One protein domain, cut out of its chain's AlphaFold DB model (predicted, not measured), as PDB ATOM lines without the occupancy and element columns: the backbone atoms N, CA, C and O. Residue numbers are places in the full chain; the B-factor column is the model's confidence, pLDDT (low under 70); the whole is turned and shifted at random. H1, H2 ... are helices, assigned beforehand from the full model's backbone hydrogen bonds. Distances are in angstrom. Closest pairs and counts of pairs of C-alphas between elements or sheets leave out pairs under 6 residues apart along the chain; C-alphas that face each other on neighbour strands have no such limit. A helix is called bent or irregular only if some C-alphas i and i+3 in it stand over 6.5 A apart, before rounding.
ATOM      1  N   PHE A   6      12.475  -1.495  25.214       94.19
ATOM      2  CA  PHE A   6      12.317  -0.195  24.553       94.19
ATOM      3  C   PHE A   6      11.418   0.751  25.359       94.19
ATOM      4  O   PHE A   6      10.451   0.316  25.982       94.19
ATOM      5  N   SER A   7      11.663   2.062  25.301       92.44
ATOM      6  CA  SER A   7      10.862   3.056  26.035       92.44
ATOM      7  C   SER A   7       9.790   3.763  25.184       92.44
ATOM      8  O   SER A   7       8.971   4.523  25.716       92.44
ATOM      9  N   PHE A   8       9.753   3.502  23.871       91.12
ATOM     10  CA  PHE A   8       9.019   4.318  22.899       91.12
ATOM     11  C   PHE A   8       8.031   3.546  22.013       91.12
ATOM     12  O   PHE A   8       8.130   2.339  21.793       91.12
ATOM     13  N   GLY A   9       7.096   4.291  21.414       88.06
ATOM     14  CA  GLY A   9       6.209   3.803  20.356       88.06
ATOM     15  C   GLY A   9       5.431   2.535  20.727       88.06
ATOM     16  O   GLY A   9       5.045   2.340  21.877       88.06
ATOM     17  N   LYS A  10       5.198   1.666  19.735       86.81
ATOM     18  CA  LYS A  10       4.476   0.391  19.908       86.81
ATOM     19  C   LYS A  10       5.273  -0.691  20.636       86.81
ATOM     20  O   LYS A  10       4.693  -1.692  21.022       86.81
ATOM     21  N   VAL A  11       6.577  -0.479  20.798       90.75
ATOM     22  CA  VAL A  11       7.511  -1.428  21.418       90.75
ATOM     23  C   VAL A  11       7.779  -1.106  22.885       90.75
ATOM     24  O   VAL A  11       8.598  -1.759  23.521       90.75
ATOM     25  N   LYS A  12       7.104  -0.092  23.439       93.19
ATOM     26  CA  LYS A  12       7.333   0.364  24.807       93.19
ATOM     27  C   LYS A  12       7.104  -0.769  25.813       93.19
ATOM     28  O   LYS A  12       6.010  -1.317  25.891       93.19
ATOM     29  N   GLY A  13       8.129  -1.066  26.609       90.62
ATOM     30  CA  GLY A  13       8.144  -2.131  27.609       90.62
ATOM     31  C   GLY A  13       8.453  -3.525  27.059       90.62
ATOM     32  O   GLY A  13       8.498  -4.466  27.842       90.62
ATOM     33  N   MET A  14       8.680  -3.670  25.750       93.12
ATOM     34  CA  MET A  14       8.999  -4.953  25.117       93.12
ATOM     35  C   MET A  14      10.510  -5.180  25.051       93.12
ATOM     36  O   MET A  14      11.274  -4.227  24.877       93.12
ATOM     37  N   ASP A  15      10.921  -6.443  25.162       94.25
ATOM     38  CA  ASP A  15      12.309  -6.899  25.085       94.25
ATOM     39  C   ASP A  15      12.949  -6.565  23.726       94.25
ATOM     40  O   ASP A  15      12.353  -6.764  22.664       94.25
ATOM     41  N   MET A  16      14.175  -6.039  23.753       93.94
ATOM     42  CA  MET A  16      14.889  -5.603  22.552       93.94
ATOM     43  C   MET A  16      15.193  -6.742  21.564       93.94
ATOM     44  O   MET A  16      15.058  -6.544  20.353       93.94
ATOM     45  N   VAL A  17      15.573  -7.927  22.051       92.88
ATOM     46  CA  VAL A  17      15.893  -9.102  21.222       92.88
ATOM     47  C   VAL A  17      14.619  -9.688  20.624       92.88
ATOM     48  O   VAL A  17      14.590  -9.995  19.428       92.88
ATOM     49  N   GLU A  18      13.561  -9.807  21.430       91.69
ATOM     50  CA  GLU A  18      12.250 -10.276  20.977       91.69
ATOM     51  C   GLU A  18      11.716  -9.365  19.879       91.69
ATOM     52  O   GLU A  18      11.404  -9.843  18.790       91.69
ATOM     53  N   VAL A  19      11.691  -8.050  20.122       92.94
ATOM     54  CA  VAL A  19      11.231  -7.055  19.149       92.94
ATOM     55  C   VAL A  19      12.067  -7.113  17.879       92.94
ATOM     56  O   VAL A  19      11.488  -7.164  16.801       92.94
ATOM     57  N   MET A  20      13.401  -7.147  17.954       93.50
ATOM     58  CA  MET A  20      14.251  -7.229  16.757       93.50
ATOM     59  C   MET A  20      13.938  -8.475  15.909       93.50
ATOM     60  O   MET A  20      13.959  -8.412  14.677       93.50
ATOM     61  N   ASN A  21      13.588  -9.581  16.569       92.94
ATOM     62  CA  ASN A  21      13.231 -10.851  15.952       92.94
ATOM     63  C   ASN A  21      11.718 -11.056  15.765       92.94
ATOM     64  O   ASN A  21      11.309 -12.174  15.468       92.94
ATOM     65  N   MET A  22      10.864 -10.032  15.873       90.88
ATOM     66  CA  MET A  22       9.428 -10.195  15.611       90.88
ATOM     67  C   MET A  22       9.134 -10.354  14.116       90.88
ATOM     68  O   MET A  22       9.559  -9.536  13.297       90.88
ATOM     69  N   GLU A  23       8.348 -11.378  13.755       84.50
ATOM     70  CA  GLU A  23       7.916 -11.591  12.363       84.50
ATOM     71  C   GLU A  23       7.014 -10.460  11.871       84.50
ATOM     72  O   GLU A  23       7.074 -10.053  10.713       84.50
ATOM     73  N   THR A  24       6.157  -9.954  12.755       85.69
ATOM     74  CA  THR A  24       5.187  -8.912  12.441       85.69
ATOM     75  C   THR A  24       4.893  -8.110  13.694       85.69
ATOM     76  O   THR A  24       4.555  -8.677  14.729       85.69
ATOM     77  N   ILE A  25       5.009  -6.787  13.592       77.88
ATOM     78  CA  ILE A  25       4.765  -5.869  14.709       77.88
ATOM     79  C   ILE A  25       3.710  -4.809  14.388       77.88
ATOM     80  O   ILE A  25       2.972  -4.361  15.265       77.88
ATOM     81  N   HIS A  26       3.598  -4.406  13.119       65.88
ATOM     82  CA  HIS A  26       2.587  -3.455  12.671       65.88
ATOM     83  C   HIS A  26       2.438  -3.470  11.151       65.88
ATOM     84  O   HIS A  26       3.450  -3.389  10.472       65.88
ATOM     85  N   ALA A  27       1.210  -3.481  10.616       60.00
ATOM     86  CA  ALA A  27       0.936  -3.297   9.181       60.00
ATOM     87  C   ALA A  27       1.854  -4.126   8.248       60.00
ATOM     88  O   ALA A  27       2.359  -3.607   7.256       60.00
ATOM     89  N   ASN A  28       2.087  -5.398   8.595       70.31
ATOM     90  CA  ASN A  28       2.981  -6.347   7.909       70.31
ATOM     91  C   ASN A  28       4.489  -6.019   7.937       70.31
ATOM     92  O   ASN A  28       5.260  -6.668   7.236       70.31
ATOM     93  N   PHE A  29       4.939  -5.061   8.749       79.38
ATOM     94  CA  PHE A  29       6.362  -4.840   9.004       79.38
ATOM     95  C   PHE A  29       6.889  -5.814  10.054       79.38
ATOM     96  O   PHE A  29       6.254  -6.008  11.099       79.38
ATOM     97  N   SER A  30       8.080  -6.359   9.807       88.62
ATOM     98  CA  SER A  30       8.849  -7.067  10.826       88.62
ATOM     99  C   SER A  30       9.349  -6.102  11.898       88.62
ATOM    100  O   SER A  30       9.405  -4.882  11.704       88.62
ATOM    101  N   GLY A  31       9.744  -6.648  13.041       89.31
ATOM    102  CA  GLY A  31      10.323  -5.860  14.118       89.31
ATOM    103  C   GLY A  31      11.571  -5.087  13.690       89.31
ATOM    104  O   GLY A  31      11.655  -3.881  13.920       89.31
ATOM    105  N   LEU A  32      12.482  -5.729  12.949       91.31
ATOM    106  CA  LEU A  32      13.671  -5.076  12.396       91.31
ATOM    107  C   LEU A  32      13.323  -3.891  11.468       91.31
ATOM    108  O   LEU A  32      13.923  -2.822  11.580       91.31
ATOM    109  N   GLN A  33      12.316  -4.047  10.598       89.00
ATOM    110  CA  GLN A  33      11.834  -2.974   9.714       89.00
ATOM    111  C   GLN A  33      11.205  -1.818  10.478       89.00
ATOM    112  O   GLN A  33      11.428  -0.649  10.149       89.00
ATOM    113  N   TYR A  34      10.431  -2.127  11.514       90.56
ATOM    114  CA  TYR A  34       9.858  -1.108  12.375       90.56
ATOM    115  C   TYR A  34      10.952  -0.308  13.090       90.56
ATOM    116  O   TYR A  34      10.933   0.922  13.020       90.56
ATOM    117  N   LEU A  35      11.934  -0.977  13.706       92.19
ATOM    118  CA  LEU A  35      13.046  -0.325  14.405       92.19
ATOM    119  C   LEU A  35      13.863   0.560  13.459       92.19
ATOM    120  O   LEU A  35      14.054   1.744  13.733       92.19
ATOM    121  N   TRP A  36      14.270   0.040  12.301       90.44
ATOM    122  CA  TRP A  36      15.023   0.833  11.330       90.44
ATOM    123  C   TRP A  36      14.219   2.022  10.791       90.44
ATOM    124  O   TRP A  36      14.721   3.144  10.674       90.44
ATOM    125  N   GLY A  37      12.926   1.811  10.538       85.31
ATOM    126  CA  GLY A  37      12.013   2.862  10.119       85.31
ATOM    127  C   GLY A  37      11.837   3.972  11.160       85.31
ATOM    128  O   GLY A  37      11.671   5.127  10.762       85.31
ATOM    129  N   GLN A  38      11.863   3.650  12.458       89.50
ATOM    130  CA  GLN A  38      11.833   4.636  13.546       89.50
ATOM    131  C   GLN A  38      13.171   5.368  13.673       89.50
ATOM    132  O   GLN A  38      13.175   6.593  13.773       89.50
ATOM    133  N   TYR A  39      14.298   4.660  13.562       89.06
ATOM    134  CA  TYR A  39      15.632   5.265  13.591       89.06
ATOM    135  C   TYR A  39      15.802   6.351  12.516       89.06
ATOM    136  O   TYR A  39      16.308   7.439  12.791       89.06
ATOM    137  N   LYS A  40      15.311   6.096  11.296       86.75
ATOM    138  CA  LYS A  40      15.385   7.057  10.184       86.75
ATOM    139  C   LYS A  40      14.457   8.263  10.325       86.75
ATOM    140  O   LYS A  40      14.811   9.349   9.878       86.75
ATOM    141  N   ARG A  41      13.248   8.061  10.859       83.44
ATOM    142  CA  ARG A  41      12.165   9.062  10.810       83.44
ATOM    143  C   ARG A  41      11.971   9.838  12.105       83.44
ATOM    144  O   ARG A  41      11.397  10.921  12.065       83.44
ATOM    145  N   SER A  42      12.409   9.293  13.239       83.88
ATOM    146  CA  SER A  42      12.252   9.949  14.533       83.88
ATOM    147  C   SER A  42      13.033  11.265  14.573       83.88
ATOM    148  O   SER A  42      14.193  11.334  14.161       83.88
ATOM    149  N   THR A  43      12.412  12.310  15.106       85.88
ATOM    150  CA  THR A  43      13.088  13.559  15.490       85.88
ATOM    151  C   THR A  43      13.558  13.538  16.946       85.88
ATOM    152  O   THR A  43      14.235  14.463  17.373       85.88
ATOM    153  N   ASN A  44      13.213  12.492  17.706       89.81
ATOM    154  CA  ASN A  44      13.638  12.293  19.086       89.81
ATOM    155  C   ASN A  44      14.948  11.488  19.121       89.81
ATOM    156  O   ASN A  44      14.977  10.338  18.662       89.81
ATOM    157  N   ASP A  45      16.003  12.091  19.671       89.94
ATOM    158  CA  ASP A  45      17.343  11.502  19.735       89.94
ATOM    159  C   ASP A  45      17.424  10.311  20.697       89.94
ATOM    160  O   ASP A  45      18.052   9.313  20.356       89.94
ATOM    161  N   THR A  46      16.682  10.320  21.809       89.19
ATOM    162  CA  THR A  46      16.612   9.186  22.750       89.19
ATOM    163  C   THR A  46      16.100   7.915  22.066       89.19
ATOM    164  O   THR A  46      16.631   6.830  22.275       89.19
ATOM    165  N   VAL A  47      15.117   8.044  21.165       89.69
ATOM    166  CA  VAL A  47      14.615   6.908  20.368       89.69
ATOM    167  C   VAL A  47      15.702   6.357  19.444       89.69
ATOM    168  O   VAL A  47      15.844   5.142  19.307       89.69
ATOM    169  N   LYS A  48      16.481   7.234  18.801       89.19
ATOM    170  CA  LYS A  48      17.578   6.811  17.920       89.19
ATOM    171  C   LYS A  48      18.691   6.129  18.701       89.19
ATOM    172  O   LYS A  48      19.197   5.109  18.241       89.19
ATOM    173  N   GLU A  49      19.046   6.677  19.857       89.50
ATOM    174  CA  GLU A  49      20.059   6.129  20.754       89.50
ATOM    175  C   GLU A  49      19.663   4.743  21.267       89.50
ATOM    176  O   GLU A  49      20.469   3.819  21.187       89.50
ATOM    177  N   GLU A  50      18.411   4.552  21.695       92.31
ATOM    178  CA  GLU A  50      17.905   3.242  22.128       92.31
ATOM    179  C   GLU A  50      17.963   2.190  21.013       92.31
ATOM    180  O   GLU A  50      18.374   1.054  21.251       92.31
ATOM    181  N   ILE A  51      17.588   2.553  19.780       92.38
ATOM    182  CA  ILE A  51      17.653   1.631  18.634       92.38
ATOM    183  C   ILE A  51      19.108   1.329  18.254       92.38
ATOM    184  O   ILE A  51      19.448   0.177  17.980       92.38
ATOM    185  N   ALA A  52      19.979   2.340  18.254       89.38
ATOM    186  CA  ALA A  52      21.399   2.157  17.975       89.38
ATOM    187  C   ALA A  52      22.066   1.249  19.018       89.38
ATOM    188  O   ALA A  52      22.844   0.368  18.651       89.38
ATOM    189  N   GLU A  53      21.730   1.423  20.297       89.56
ATOM    190  CA  GLU A  53      22.214   0.578  21.388       89.56
ATOM    191  C   GLU A  53      21.669  -0.852  21.276       89.56
ATOM    192  O   GLU A  53      22.423  -1.806  21.480       89.56
ATOM    193  N   CYS A  54      20.402  -1.018  20.876       92.50
ATOM    194  CA  CYS A  54      19.828  -2.329  20.582       92.50
ATOM    195  C   CYS A  54      20.627  -3.052  19.491       92.50
ATOM    196  O   CYS A  54      21.036  -4.193  19.687       92.50
ATOM    197  N   PHE A  55      20.890  -2.406  18.351       92.19
ATOM    198  CA  PHE A  55      21.657  -3.034  17.271       92.19
ATOM    199  C   PHE A  55      23.107  -3.291  17.678       92.19
ATOM    200  O   PHE A  55      23.662  -4.338  17.366       92.19
ATOM    201  N   LYS A  56      23.727  -2.365  18.406       87.19
ATOM    202  CA  LYS A  56      25.095  -2.532  18.898       87.19
ATOM    203  C   LYS A  56      25.233  -3.724  19.846       87.19
ATOM    204  O   LYS A  56      26.222  -4.440  19.757       87.19
ATOM    205  N   THR A  57      24.267  -3.913  20.741       87.81
ATOM    206  CA  THR A  57      24.338  -4.926  21.804       87.81
ATOM    207  C   THR A  57      23.839  -6.287  21.334       87.81
ATOM    208  O   THR A  57      24.438  -7.304  21.665       87.81
ATOM    209  N   TYR A  58      22.755  -6.308  20.555       92.00
ATOM    210  CA  TYR A  58      21.978  -7.521  20.299       92.00
ATOM    211  C   TYR A  58      21.971  -7.972  18.838       92.00
ATOM    212  O   TYR A  58      21.364  -8.994  18.540       92.00
ATOM    213  N   ALA A  59      22.644  -7.283  17.904       91.31
ATOM    214  CA  ALA A  59      22.636  -7.705  16.496       91.31
ATOM    215  C   ALA A  59      23.117  -9.153  16.290       91.31
ATOM    216  O   ALA A  59      22.641  -9.820  15.375       91.31
ATOM    217  N   GLY A  60      24.002  -9.666  17.153       89.44
ATOM    218  CA  GLY A  60      24.436 -11.066  17.116       89.44
ATOM    219  C   GLY A  60      23.297 -12.077  17.276       89.44
ATOM    220  O   GLY A  60      23.383 -13.169  16.718       89.44
ATOM    221  N   ASP A  61      22.215 -11.700  17.958       93.56
ATOM    222  CA  ASP A  61      21.037 -12.533  18.221       93.56
ATOM    223  C   ASP A  61      19.946 -12.381  17.148       93.56
ATOM    224  O   ASP A  61      18.861 -12.953  17.261       93.56
ATOM    225  N   TYR A  62      20.205 -11.614  16.085       94.88
ATOM    226  CA  TYR A  62      19.282 -11.503  14.960       94.88
ATOM    227  C   TYR A  62      19.231 -12.814  14.169       94.88
ATOM    228  O   TYR A  62      20.255 -13.286  13.673       94.88
ATOM    229  N   ILE A  63      18.033 -13.379  14.017       92.75
ATOM    230  CA  ILE A  63      17.780 -14.640  13.315       92.75
ATOM    231  C   ILE A  63      17.588 -14.367  11.822       92.75
ATOM    232  O   ILE A  63      16.642 -13.693  11.405       92.75
ATOM    233  N   VAL A  64      18.449 -14.955  10.992       88.88
ATOM    234  CA  VAL A  64      18.341 -14.876   9.531       88.88
ATOM    235  C   VAL A  64      17.200 -15.770   9.055       88.88
ATOM    236  O   VAL A  64      17.119 -16.942   9.405       88.88
ATOM    237  N   ARG A  65      16.299 -15.240   8.224       83.56
ATOM    238  CA  ARG A  65      15.045 -15.929   7.851       83.56
ATOM    239  C   ARG A  65      14.991 -16.447   6.419       83.56
ATOM    240  O   ARG A  65      13.957 -16.943   5.970       83.56
ATOM    241  N   PHE A  66      16.095 -16.338   5.699       77.06
ATOM    242  CA  PHE A  66      16.210 -16.644   4.279       77.06
ATOM    243  C   PHE A  66      17.609 -17.181   3.969       77.06
ATOM    244  O   PHE A  66      18.521 -17.107   4.793       77.06
ATOM    245  N   GLY A  67      17.785 -17.703   2.757       76.25
ATOM    246  CA  GLY A  67      19.076 -18.195   2.289       76.25
ATOM    247  C   GLY A  67      19.578 -19.429   3.043       76.25
ATOM    248  O   GLY A  67      18.823 -20.131   3.718       76.25
ATOM    249  N   LYS A  68      20.880 -19.698   2.893       70.31
ATOM    250  CA  LYS A  68      21.539 -20.948   3.311       70.31
ATOM    251  C   LYS A  68      21.457 -21.226   4.815       70.31
ATOM    252  O   LYS A  68      21.369 -22.381   5.209       70.31
ATOM    253  N   TYR A  69      21.479 -20.180   5.639       81.69
ATOM    254  CA  TYR A  69      21.524 -20.281   7.103       81.69
ATOM    255  C   TYR A  69      20.219 -19.827   7.769       81.69
ATOM    256  O   TYR A  69      20.223 -19.271   8.868       81.69
ATOM    257  N   LYS A  70      19.088 -20.036   7.087       88.00
ATOM    258  CA  LYS A  70      17.762 -19.730   7.626       88.00
ATOM    259  C   LYS A  70      17.551 -20.420   8.983       88.00
ATOM    260  O   LYS A  70      17.696 -21.632   9.089       88.00
ATOM    261  N   GLY A  71      17.141 -19.646   9.985       82.88
ATOM    262  CA  GLY A  71      16.875 -20.093  11.351       82.88
ATOM    263  C   GLY A  71      18.050 -19.928  12.319       82.88
ATOM    264  O   GLY A  71      17.851 -20.130  13.511       82.88
ATOM    265  N   LEU A  72      19.236 -19.537  11.840       88.88
ATOM    266  CA  LEU A  72      20.407 -19.285  12.684       88.88
ATOM    267  C   LEU A  72      20.570 -17.795  13.002       88.88
ATOM    268  O   LEU A  72      20.190 -16.933  12.203       88.88
ATOM    269  N   THR A  73      21.162 -17.496  14.159       94.06
ATOM    270  CA  THR A  73      21.527 -16.124  14.532       94.06
ATOM    271  C   THR A  73      22.775 -15.652  13.788       94.06
ATOM    272  O   THR A  73      23.583 -16.472  13.348       94.06
ATOM    273  N   LEU A  74      22.986 -14.335  13.668       91.62
ATOM    274  CA  LEU A  74      24.229 -13.805  13.093       91.62
ATOM    275  C   LEU A  74      25.462 -14.346  13.815       91.62
ATOM    276  O   LEU A  74      26.426 -14.690  13.147       91.62
ATOM    277  N   LYS A  75      25.407 -14.509  15.139       89.56
ATOM    278  CA  LYS A  75      26.498 -15.097  15.921       89.56
ATOM    279  C   LYS A  75      26.793 -16.548  15.535       89.56
ATOM    280  O   LYS A  75      27.943 -16.892  15.299       89.56
ATOM    281  N   GLN A  76      25.763 -17.381  15.405       83.69
ATOM    282  CA  GLN A  76      25.935 -18.769  14.962       83.69
ATOM    283  C   GLN A  76      26.469 -18.838  13.527       83.69
ATOM    284  O   GLN A  76      27.294 -19.684  13.196       83.69
ATOM    285  N   ILE A  77      26.015 -17.935  12.654       83.56
ATOM    286  CA  ILE A  77      26.512 -17.855  11.279       83.56
ATOM    287  C   ILE A  77      27.954 -17.358  11.251       83.56
ATOM    288  O   ILE A  77      28.714 -17.830  10.419       83.56
ATOM    289  N   ASP A  78      28.348 -16.446  12.132       83.38
ATOM    290  CA  ASP A  78      29.727 -15.964  12.239       83.38
ATOM    291  C   ASP A  78      30.684 -17.105  12.599       83.38
ATOM    292  O   ASP A  78      31.714 -17.282  11.947       83.38
ATOM    293  N   GLU A  79      30.279 -17.942  13.560       78.00
ATOM    294  CA  GLU A  79      31.005 -19.143  13.989       78.00
ATOM    295  C   GLU A  79      31.133 -20.188  12.864       78.00
ATOM    296  O   GLU A  79      32.159 -20.856  12.754       78.00
ATOM    297  N   ILE A  80      30.118 -20.321  12.003       72.19
ATOM    298  CA  ILE A  80      30.087 -21.321  10.919       72.19
ATOM    299  C   ILE A  80      30.720 -20.796   9.620       72.19
ATOM    300  O   ILE A  80      31.374 -21.536   8.885       72.19
ATOM    301  N   ASN A  81      30.432 -19.545   9.263       67.12
ATOM    302  CA  ASN A  81      30.743 -18.924   7.979       67.12
ATOM    303  C   ASN A  81      30.622 -17.387   8.036       67.12
ATOM    304  O   ASN A  81      29.746 -16.782   7.405       67.12
ATOM    305  N   ARG A  82      31.571 -16.731   8.709       76.56
ATOM    306  CA  ARG A  82      31.710 -15.265   8.700       76.56
ATOM    307  C   ARG A  82      31.735 -14.641   7.297       76.56
ATOM    308  O   ARG A  82      31.260 -13.525   7.114       76.56
ATOM    309  N   SER A  83      32.230 -15.349   6.276       60.28
ATOM    310  CA  SER A  83      32.253 -14.853   4.885       60.28
ATOM    311  C   SER A  83      30.842 -14.629   4.331       60.28
ATOM    312  O   SER A  83      30.609 -13.666   3.602       60.28
ATOM    313  N   TYR A  84      29.873 -15.457   4.724       72.62
ATOM    314  CA  TYR A  84      28.473 -15.230   4.375       72.62
ATOM    315  C   TYR A  84      27.942 -13.924   4.984       72.62
ATOM    316  O   TYR A  84      27.186 -13.205   4.333       72.62
ATOM    317  N   LEU A  85      28.380 -13.564   6.193       79.25
ATOM    318  CA  LEU A  85      28.060 -12.260   6.773       79.25
ATOM    319  C   LEU A  85      28.738 -11.134   5.988       79.25
ATOM    320  O   LEU A  85      28.055 -10.240   5.499       79.25
ATOM    321  N   GLU A  86      30.062 -11.211   5.831       68.88
ATOM    322  CA  GLU A  86      30.909 -10.144   5.281       68.88
ATOM    323  C   GLU A  86      30.711  -9.872   3.790       68.88
ATOM    324  O   GLU A  86      30.886  -8.728   3.368       68.88
ATOM    325  N   ASN A  87      30.347 -10.884   3.000       58.66
ATOM    326  CA  ASN A  87      30.261 -10.776   1.544       58.66
ATOM    327  C   ASN A  87      28.828 -10.862   1.021       58.66
ATOM    328  O   ASN A  87      28.512 -10.191   0.045       58.66
ATOM    329  N   TYR A  88      27.953 -11.641   1.661       69.75
ATOM    330  CA  TYR A  88      26.584 -11.834   1.178       69.75
ATOM    331  C   TYR A  88      25.579 -10.964   1.941       69.75
ATOM    332  O   TYR A  88      24.879 -10.149   1.343       69.75
ATOM    333  N   LEU A  89      25.520 -11.069   3.272       75.62
ATOM    334  CA  LEU A  89      24.514 -10.340   4.051       75.62
ATOM    335  C   LEU A  89      24.795  -8.831   4.169       75.62
ATOM    336  O   LEU A  89      23.854  -8.040   4.218       75.62
ATOM    337  N   THR A  90      26.057  -8.402   4.139       75.50
ATOM    338  CA  THR A  90      26.452  -6.978   4.054       75.50
ATOM    339  C   THR A  90      26.041  -6.296   2.744       75.50
ATOM    340  O   THR A  90      25.904  -5.066   2.735       75.50
ATOM    341  N   HIS A  91      25.832  -7.070   1.673       64.88
ATOM    342  CA  HIS A  91      25.427  -6.615   0.336       64.88
ATOM    343  C   HIS A  91      23.990  -7.017  -0.028       64.88
ATOM    344  O   HIS A  91      23.567  -6.810  -1.158       64.88
ATOM    345  N   ASN A  92      23.222  -7.556   0.922       73.12
ATOM    346  CA  ASN A  92      21.839  -7.974   0.701       73.12
ATOM    347  C   ASN A  92      20.959  -6.811   0.213       73.12
ATOM    348  O   ASN A  92      21.115  -5.711   0.724       73.12
ATOM    349  N   ASP A  93      20.004  -7.024  -0.694       70.00
ATOM    350  CA  ASP A  93      19.130  -5.948  -1.202       70.00
ATOM    351  C   ASP A  93      18.288  -5.265  -0.111       70.00
ATOM    352  O   ASP A  93      17.988  -4.068  -0.205       70.00
ATOM    353  N   ASN A  94      17.968  -5.981   0.968       73.88
ATOM    354  CA  ASN A  94      17.244  -5.441   2.108       73.88
ATOM    355  C   ASN A  94      18.160  -4.584   3.007       73.88
ATOM    356  O   ASN A  94      19.131  -5.063   3.595       73.88
ATOM    357  N   GLU A  95      17.836  -3.295   3.129       78.50
ATOM    358  CA  GLU A  95      18.659  -2.330   3.859       78.50
ATOM    359  C   GLU A  95      18.755  -2.627   5.355       78.50
ATOM    360  O   GLU A  95      19.836  -2.498   5.930       78.50
ATOM    361  N   GLU A  96      17.651  -3.041   5.975       83.50
ATOM    362  CA  GLU A  96      17.600  -3.332   7.405       83.50
ATOM    363  C   GLU A  96      18.568  -4.462   7.778       83.50
ATOM    364  O   GLU A  96      19.329  -4.357   8.743       83.50
ATOM    365  N   ILE A  97      18.582  -5.518   6.959       84.94
ATOM    366  CA  ILE A  97      19.480  -6.666   7.090       84.94
ATOM    367  C   ILE A  97      20.938  -6.227   6.938       84.94
ATOM    368  O   ILE A  97      21.771  -6.569   7.778       84.94
ATOM    369  N   ARG A  98      21.261  -5.417   5.919       84.62
ATOM    370  CA  ARG A  98      22.633  -4.901   5.751       84.62
ATOM    371  C   ARG A  98      23.099  -4.137   6.985       84.62
ATOM    372  O   ARG A  98      24.253  -4.268   7.387       84.62
ATOM    373  N   VAL A  99      22.230  -3.313   7.567       84.62
ATOM    374  CA  VAL A  99      22.567  -2.462   8.714       84.62
ATOM    375  C   VAL A  99      22.826  -3.290   9.964       84.62
ATOM    376  O   VAL A  99      23.854  -3.078  10.612       84.62
ATOM    377  N   VAL A 100      21.946  -4.240  10.296       88.44
ATOM    378  CA  VAL A 100      22.127  -5.078  11.491       88.44
ATOM    379  C   VAL A 100      23.386  -5.944  11.368       88.44
ATOM    380  O   VAL A 100      24.175  -6.012  12.307       88.44
ATOM    381  N   VAL A 101      23.674  -6.475  10.174       86.56
ATOM    382  CA  VAL A 101      24.881  -7.276   9.897       86.56
ATOM    383  C   VAL A 101      26.154  -6.434   9.975       86.56
ATOM    384  O   VAL A 101      27.121  -6.830  10.625       86.56
ATOM    385  N   LYS A 102      26.174  -5.246   9.360       84.25
ATOM    386  CA  LYS A 102      27.326  -4.330   9.452       84.25
ATOM    387  C   LYS A 102      27.572  -3.875  10.886       84.25
ATOM    388  O   LYS A 102      28.724  -3.730  11.289       84.25
ATOM    389  N   THR A 103      26.505  -3.658  11.652       86.00
ATOM    390  CA  THR A 103      26.601  -3.288  13.068       86.00
ATOM    391  C   THR A 103      27.208  -4.428  13.878       86.00
ATOM    392  O   THR A 103      28.174  -4.198  14.599       86.00
ATOM    393  N   TYR A 104      26.730  -5.659  13.681       88.19
ATOM    394  CA  TYR A 104      27.308  -6.850  14.298       88.19
ATOM    395  C   TYR A 104      28.813  -6.980  14.009       88.19
ATOM    396  O   TYR A 104      29.618  -7.004  14.937       88.19
ATOM    397  N   LEU A 105      29.219  -6.950  12.735       83.38
ATOM    398  CA  LEU A 105      30.628  -7.086  12.338       83.38
ATOM    399  C   LEU A 105      31.523  -5.959  12.880       83.38
ATOM    400  O   LEU A 105      32.693  -6.189  13.180       83.38
ATOM    401  N   LYS A 106      30.981  -4.742  13.024       84.19
ATOM    402  CA  LYS A 106      31.697  -3.592  13.595       84.19
ATOM    403  C   LYS A 106      32.018  -3.786  15.080       84.19
ATOM    404  O   LYS A 106      33.086  -3.366  15.516       84.19
ATOM    405  N   TYR A 107      31.098  -4.369  15.847       78.81
ATOM    406  CA  TYR A 107      31.235  -4.530  17.301       78.81
ATOM    407  C   TYR A 107      31.719  -5.924  17.731       78.81
ATOM    408  O   TYR A 107      32.113  -6.089  18.881       78.81
ATOM    409  N   HIS A 108      31.804  -6.880  16.800       72.19
ATOM    410  CA  HIS A 108      32.452  -8.185  16.970       72.19
ATOM    411  C   HIS A 108      33.623  -8.350  15.976       72.19
ATOM    412  O   HIS A 108      33.518  -9.096  14.994       72.19
TER     413      HIS A 108
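Overview. This is residues 6 to 108 of the 517 residues of the protein "Toprim domain-containing protein" of Herbinix hemicellulosilytica (UniProt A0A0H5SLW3). H4, turned sharply at a kink, and H5 make one end of the domain, and the hairpin of H2 and H3 with short H1 beside it makes the other. The last part of H3 reaches over to H4 and H5, with H5 crossing it. The printed part has 103 residues with five named helices, H1 to H5 in chain order, and no named strand: all helix, mostly crossed. It is compact and rounded, with a radius of gyration of the C-alphas of 13.1 A and spans of 36 by 26 by 23 A.

Along the chain. H4, residues 74 to 91, measures 14.7 A, with a kink of 125 degrees near residue 81; it is irregular, C-alphas 80 and 83 being 9.1 A apart. H5, residues 95 to 107, measures 18.5 A and ends at C-alpha 107 (31.235, -4.530, 17.301). H3, residues 45 to 61, measures 24.4 A, with a kink of 36 degrees near residue 55; it is irregular, C-alphas 57 and 60 being 7.7 A apart. H2 is residues 31 to 41, 15.4 A; H1 is residues 16 to 20, 6.1 A, from C-alpha 16 (14.889, -5.603, 22.552).

Arrangement. H3 is the hub. Its residues 59 to 61 touch residues 74 to 75 of H4, closest at C-alphas 60 and 75, 4.7 A. Its residues 55 to 60 touch H5, about perpendicular at 75 degrees, closest at C-alphas 59 and 104, 5.2 A. H4 touches H5 at a steep tilt of 55 degrees, closest at C-alphas 90 and 98, 4.7 A. H2 and H3 form a hairpin at a shallow tilt of 32 degrees, closest at C-alphas 39 and 48, 5.0 A. H1 touches H2, closest at C-alphas 20 and 32, 4.9 A. H1 is apart from H4 and H5. Every O i to N i+4 pair is within hydrogen-bond range in H1, H2 and H5, against 11 of 13 in H3 and 9 of 14 in H4.

Size, cuts and confidence. The C-alphas farthest apart, of Thr 43 and Ile 80, are 39.1 A apart. The printed part has no cut; the link from H3 to H4 is long, 12 residues. Residues 26 to 27, 81, 83, 86 to 88 and 91 are under pLDDT 70.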